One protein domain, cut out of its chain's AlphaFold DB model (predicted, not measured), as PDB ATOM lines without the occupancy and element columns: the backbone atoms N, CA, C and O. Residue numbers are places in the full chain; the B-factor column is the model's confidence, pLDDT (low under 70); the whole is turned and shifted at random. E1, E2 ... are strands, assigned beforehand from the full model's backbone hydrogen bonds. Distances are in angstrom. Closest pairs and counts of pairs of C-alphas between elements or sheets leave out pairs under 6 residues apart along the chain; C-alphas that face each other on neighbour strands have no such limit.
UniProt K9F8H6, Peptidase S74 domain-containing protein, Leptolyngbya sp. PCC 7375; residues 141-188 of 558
ATOM      1  N   LEU A 141     152.715 178.689 142.677       60.31
ATOM      2  CA  LEU A 141     153.366 178.677 143.982       60.31
ATOM      3  C   LEU A 141     154.184 177.388 144.096       60.31
ATOM      4  O   LEU A 141     153.660 176.294 143.898       60.31
ATOM      5  N   GLY A 142     155.480 177.507 144.379       60.06
ATOM      6  CA  GLY A 142     156.300 176.345 144.709       60.06
ATOM      7  C   GLY A 142     156.088 175.941 146.167       60.06
ATOM      8  O   GLY A 142     156.174 176.795 147.044       60.06
ATOM      9  N   GLY A 143     155.830 174.657 146.430       60.41
ATOM     10  CA  GLY A 143     155.989 174.058 147.763       60.41
ATOM     11  C   GLY A 143     157.453 174.028 148.245       60.41
ATOM     12  O   GLY A 143     158.334 174.656 147.657       60.41
ATOM     13  N   SER A 144     157.749 173.290 149.317       54.88
ATOM     14  CA  SER A 144     159.125 173.100 149.801       54.88
ATOM     15  C   SER A 144     159.862 172.030 148.977       54.88
ATOM     16  O   SER A 144     159.405 170.899 148.852       54.88
ATOM     17  N   GLY A 145     161.014 172.380 148.391       61.16
ATOM     18  CA  GLY A 145     161.853 171.462 147.606       61.16
ATOM     19  C   GLY A 145     162.588 172.150 146.450       61.16
ATOM     20  O   GLY A 145     162.199 173.226 146.004       61.16
ATOM     21  N   THR A 146     163.659 171.537 145.940       58.12
ATOM     22  CA  THR A 146     164.527 172.132 144.900       58.12
ATOM     23  C   THR A 146     163.859 172.254 143.523       58.12
ATOM     24  O   THR A 146     164.255 173.098 142.724       58.12
ATOM     25  N   THR A 147     162.812 171.472 143.250       58.81
ATOM     26  CA  THR A 147     162.043 171.471 141.987       58.81
ATOM     27  C   THR A 147     160.677 172.151 142.099       58.81
ATOM     28  O   THR A 147     159.930 172.232 141.121       58.81
ATOM     29  N   ALA A 148     160.326 172.656 143.281       68.88
ATOM     30  CA  ALA A 148     158.996 173.173 143.548       68.88
ATOM     31  C   ALA A 148     158.714 174.467 142.761       68.88
ATOM     32  O   ALA A 148     159.506 175.415 142.773       68.88
ATOM     33  N   GLY A 149     157.572 174.507 142.067       72.69
ATOM     34  CA  GLY A 149     157.157 175.654 141.251       72.69
ATOM     35  C   GLY A 149     157.856 175.764 139.891       72.69
ATOM     36  O   GLY A 149     157.822 176.831 139.284       72.69
ATOM     37  N   ASN A 150     158.509 174.698 139.415       81.81
ATOM     38  CA  ASN A 150     159.051 174.648 138.059       81.81
ATOM     39  C   ASN A 150     157.929 174.417 137.026       81.81
ATOM     40  O   ASN A 150     157.031 173.605 137.233       81.81
ATOM     41  N   ILE A 151     158.011 175.104 135.888       84.81
ATOM     42  CA  ILE A 151     157.067 175.046 134.772       84.81
ATOM     43  C   ILE A 151     157.748 174.333 133.604       84.81
ATOM     44  O   ILE A 151     158.769 174.798 133.095       84.81
ATOM     45  N   GLY A 152     157.178 173.218 133.155       79.69
ATOM     46  CA  GLY A 152     157.603 172.522 131.942       79.69
ATOM     47  C   GLY A 152     156.640 172.792 130.790       79.69
ATOM     48  O   GLY A 152     155.470 172.432 130.869       79.69
ATOM     49  N   ILE A 153     157.119 173.390 129.700       81.94
ATOM     50  CA  ILE A 153     156.362 173.503 128.446       81.94
ATOM     51  C   ILE A 153     156.901 172.444 127.493       81.94
ATOM     52  O   ILE A 153     158.021 172.561 126.998       81.94
ATOM     53  N   GLY A 154     156.123 171.381 127.275       77.56
ATOM     54  CA  GLY A 154     156.591 170.210 126.532       77.56
ATOM     55  C   GLY A 154     157.721 169.463 127.247       77.56
ATOM     56  O   GLY A 154     158.537 168.844 126.573       77.56
ATOM     57  N   ASN A 155     157.792 169.554 128.582       76.12
ATOM     58  CA  ASN A 155     158.790 168.893 129.424       76.12
ATOM     59  C   ASN A 155     158.150 168.317 130.695       76.12
ATOM     60  O   ASN A 155     157.472 169.045 131.415       76.12
ATOM     61  N   THR A 156     158.369 167.029 130.978       76.19
ATOM     62  CA  THR A 156     157.761 166.320 132.124       76.19
ATOM     63  C   THR A 156     158.636 166.294 133.380       76.19
ATOM     64  O   THR A 156     158.184 165.844 134.425       76.19
ATOM     65  N   ALA A 157     159.882 166.758 133.292       77.81
ATOM     66  CA  ALA A 157     160.828 166.822 134.404       77.81
ATOM     67  C   ALA A 157     161.637 168.132 134.328       77.81
ATOM     68  O   ALA A 157     162.848 168.103 134.079       77.81
ATOM     69  N   PRO A 158     160.979 169.298 134.480       79.56
ATOM     70  CA  PRO A 158     161.637 170.588 134.343       79.56
ATOM     71  C   PRO A 158     162.694 170.774 135.436       79.56
ATOM     72  O   PRO A 158     162.394 170.755 136.632       79.56
ATOM     73  N   LEU A 159     163.943 170.978 135.015       77.88
ATOM     74  CA  LEU A 159     165.067 171.192 135.927       77.88
ATOM     75  C   LEU A 159     165.207 172.672 136.310       77.88
ATOM     76  O   LEU A 159     165.547 172.958 137.452       77.88
ATOM     77  N   SER A 160     164.881 173.602 135.403       83.94
ATOM     78  CA  SER A 160     164.810 175.047 135.669       83.94
ATOM     79  C   SER A 160     163.387 175.515 135.986       83.94
ATOM     80  O   SER A 160     162.413 174.835 135.649       83.94
ATOM     81  N   LYS A 161     163.256 176.721 136.564       84.31
ATOM     82  CA  LYS A 161     161.951 177.332 136.896       84.31
ATOM     83  C   LYS A 161     161.015 177.425 135.696       84.31
ATOM     84  O   LYS A 161     159.828 177.172 135.843       84.31
ATOM     85  N   LEU A 162     161.544 177.720 134.515       87.56
ATOM     86  CA  LEU A 162     160.868 177.506 133.244       87.56
ATOM     87  C   LEU A 162     161.765 176.642 132.358       87.56
ATOM     88  O   LEU A 162     162.904 177.004 132.069       87.56
ATOM     89  N   THR A 163     161.269 175.480 131.951       85.69
ATOM     90  CA  THR A 163     161.925 174.609 130.975       85.69
ATOM     91  C   THR A 163     161.046 174.522 129.735       85.69
ATOM     92  O   THR A 163     159.887 174.122 129.827       85.69
ATOM     93  N   ILE A 164     161.593 174.890 128.580       88.19
ATOM     94  CA  ILE A 164     160.903 174.811 127.290       88.19
ATOM     95  C   ILE A 164     161.507 173.667 126.478       88.19
ATOM     96  O   ILE A 164     162.729 173.590 126.324       88.19
ATOM     97  N   ASN A 165     160.625 172.836 125.923       84.12
ATOM     98  CA  ASN A 165     160.900 171.611 125.177       84.12
ATOM     99  C   ASN A 165     161.525 170.486 126.012       84.12
ATOM    100  O   ASN A 165     161.973 170.664 127.150       84.12
ATOM    101  N   GLN A 166     161.544 169.293 125.418       82.19
ATOM    102  CA  GLN A 166     162.103 168.104 126.040       82.19
ATOM    103  C   GLN A 166     163.621 168.187 126.159       82.19
ATOM    104  O   GLN A 166     164.305 168.703 125.274       82.19
ATOM    105  N   LYS A 167     164.142 167.609 127.244       77.81
ATOM    106  CA  LYS A 167     165.579 167.427 127.446       77.81
ATOM    107  C   LYS A 167     166.198 166.727 126.224       77.81
ATOM    108  O   LYS A 167     165.676 165.716 125.757       77.81
ATOM    109  N   ILE A 168     167.343 167.222 125.746       76.56
ATOM    110  CA  ILE A 168     168.115 166.534 124.701       76.56
ATOM    111  C   ILE A 168     168.631 165.175 125.208       76.56
ATOM    112  O   ILE A 168     169.178 165.073 126.304       76.56
ATOM    113  N   ALA A 169     168.479 164.121 124.401       77.06
ATOM    114  CA  ALA A 169     168.884 162.759 124.777       77.06
ATOM    115  C   ALA A 169     170.412 162.543 124.789       77.06
ATOM    116  O   ALA A 169     170.903 161.590 125.390       77.06
ATOM    117  N   HIS A 170     171.162 163.425 124.124       80.88
ATOM    118  CA  HIS A 170     172.585 163.259 123.811       80.88
ATOM    119  C   HIS A 170     173.500 164.222 124.593       80.88
ATOM    120  O   HIS A 170     174.553 164.616 124.104       80.88
ATOM    121  N   ASP A 171     173.122 164.603 125.814       77.31
ATOM    122  CA  ASP A 171     173.929 165.444 126.717       77.31
ATOM    123  C   ASP A 171     175.029 164.673 127.473       77.31
ATOM    124  O   ASP A 171     175.627 165.197 128.412       77.31
ATOM    125  N   GLY A 172     175.247 163.397 127.139       74.00
ATOM    126  CA  GLY A 172     176.195 162.521 127.830       74.00
ATOM    127  C   GLY A 172     175.838 162.229 129.293       74.00
ATOM    128  O   GLY A 172     176.695 161.749 130.026       74.00
ATOM    129  N   LYS A 173     174.592 162.492 129.721       77.56
ATOM    130  CA  LYS A 173     174.146 162.467 131.127       77.56
ATOM    131  C   LYS A 173     174.793 163.543 132.018       77.56
ATOM    132  O   LYS A 173     174.747 163.418 133.238       77.56
ATOM    133  N   PHE A 174     175.331 164.619 131.439       70.81
ATOM    134  CA  PHE A 174     175.960 165.728 132.172       70.81
ATOM    135  C   PHE A 174     175.003 166.902 132.487       70.81
ATOM    136  O   PHE A 174     175.446 168.027 132.700       70.81
ATOM    137  N   SER A 175     173.682 166.688 132.506       68.94
ATOM    138  CA  SER A 175     172.691 167.756 132.716       68.94
ATOM    139  C   SER A 175     172.686 168.335 134.138       68.94
ATOM    140  O   SER A 175     171.981 167.822 135.008       68.94
ATOM    141  N   THR A 176     173.374 169.457 134.345       65.00
ATOM    142  CA  THR A 176     173.255 170.316 135.536       65.00
ATOM    143  C   THR A 176     172.675 171.676 135.138       65.00
ATOM    144  O   THR A 176     173.402 172.643 134.934       65.00
ATOM    145  N   PHE A 177     171.350 171.750 134.983       71.94
ATOM    146  CA  PHE A 177     170.647 172.980 134.566       71.94
ATOM    147  C   PHE A 177     169.778 173.597 135.678       71.94
ATOM    148  O   PHE A 177     169.082 174.579 135.438       71.94
ATOM    149  N   GLY A 178     169.793 173.020 136.885       65.56
ATOM    150  CA  GLY A 178     168.854 173.356 137.966       65.56
ATOM    151  C   GLY A 178     168.988 174.764 138.554       65.56
ATOM    152  O   GLY A 178     168.043 175.269 139.149       65.56
ATOM    153  N   GLU A 179     170.136 175.414 138.365       75.31
ATOM    154  CA  GLU A 179     170.373 176.788 138.830       75.31
ATOM    155  C   GLU A 179     169.824 177.846 137.860       75.31
ATOM    156  O   GLU A 179     169.606 178.996 138.245       75.31
ATOM    157  N   ALA A 180     169.576 177.481 136.598       81.12
ATOM    158  CA  ALA A 180     169.050 178.414 135.614       81.12
ATOM    159  C   ALA A 180     167.562 178.693 135.872       81.12
ATOM    160  O   ALA A 180     166.767 177.788 136.122       81.12
ATOM    161  N   ALA A 181     167.144 179.952 135.740       84.56
ATOM    162  CA  ALA A 181     165.724 180.301 135.786       84.56
ATOM    163  C   ALA A 181     164.978 179.861 134.509       84.56
ATOM    164  O   ALA A 181     163.814 179.473 134.578       84.56
ATOM    165  N   LEU A 182     165.653 179.883 133.355       88.75
ATOM    166  CA  LEU A 182     165.111 179.509 132.050       88.75
ATOM    167  C   LEU A 182     166.084 178.585 131.314       88.75
ATOM    168  O   LEU A 182     167.231 178.960 131.084       88.75
ATOM    169  N   THR A 183     165.592 177.426 130.882       87.31
ATOM    170  CA  THR A 183     166.305 176.513 129.979       87.31
ATOM    171  C   THR A 183     165.445 176.264 128.750       87.31
ATOM    172  O   THR A 183     164.272 175.909 128.871       87.31
ATOM    173  N   ILE A 184     166.022 176.439 127.563       88.88
ATOM    174  CA  ILE A 184     165.368 176.166 126.280       88.88
ATOM    175  C   ILE A 184     166.158 175.060 125.590       88.88
ATOM    176  O   ILE A 184     167.335 175.246 125.279       88.88
ATOM    177  N   PHE A 185     165.522 173.917 125.339       85.19
ATOM    178  CA  PHE A 185     166.115 172.846 124.544       85.19
ATOM    179  C   PHE A 185     165.731 173.008 123.068       85.19
ATOM    180  O   PHE A 185     164.550 173.095 122.737       85.19
ATOM    181  N   ASP A 186     166.714 173.023 122.164       85.06
ATOM    182  CA  ASP A 186     166.456 172.826 120.732       85.06
ATOM    183  C   ASP A 186     166.531 171.318 120.432       85.06
ATOM    184  O   ASP A 186     167.598 170.724 120.604       85.06
ATOM    185  N   PRO A 187     165.433 170.662 120.011       75.38
ATOM    186  CA  PRO A 187     165.409 169.213 119.788       75.38
ATOM    187  C   PRO A 187     166.195 168.772 118.543       75.38
ATOM    188  O   PRO A 187     166.316 167.578 118.272       75.38
ATOM    189  N   ASN A 188     166.706 169.711 117.747       75.00
ATOM    190  CA  ASN A 188     167.456 169.396 116.544       75.00
ATOM    191  C   ASN A 188     168.923 169.107 116.876       75.00
ATOM    192  O   ASN A 188     169.628 169.932 117.449       75.00
TER     193      ASN A 188
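Overview. This is residues 141 to 188 of the 558 residues of the protein "Peptidase S74 domain-containing protein" of Leptolyngbya sp. PCC 7375 (UniProt K9F8H6). The domain has little regular structure: three short strands side by side form a small parallel ladder, and loops make most of the rest. The first residues form a tail before E1, and residues 165 to 181 make a wide loop between E2 and E3. The printed part has 48 residues, with no named helix and the strands E1, E2, E3 in sheet order, all parallel. Its class is all strand, though named elements hold only 9 residues; it is compact, with a radius of gyration of the C-alphas of 10.6 A, and elongated, spanning 33 by 20 by 15 A.

Along the chain. E1 is residues 151 to 153, 6.5 A long, beginning at C-alpha 151 (157.067, 175.046, 134.772). E2 is residues 162 to 164, 6.5 A. E3 is residues 182 to 184, 6.7 A, ending at C-alpha 184 (165.368, 176.166, 126.280).

Arrangement. E1 and E2 are parallel at 12 degrees, with N 163 and O 151 within hydrogen-bond range at 2.8 A. E2 and E3 are parallel at 6 degrees, with N 164 and O 183 within hydrogen-bond range at 2.9 A. Edge strands E1 and E3 are apart.

Size, cuts and confidence. The C-alphas farthest apart, of Ser 144 and Asn 188, are 34.5 A apart. The printed part has no cut. The link from E2 to E3 is long, 17 residues. Low pLDDT, under 70, falls at residues 141 to 148, 175 to 176 and 178.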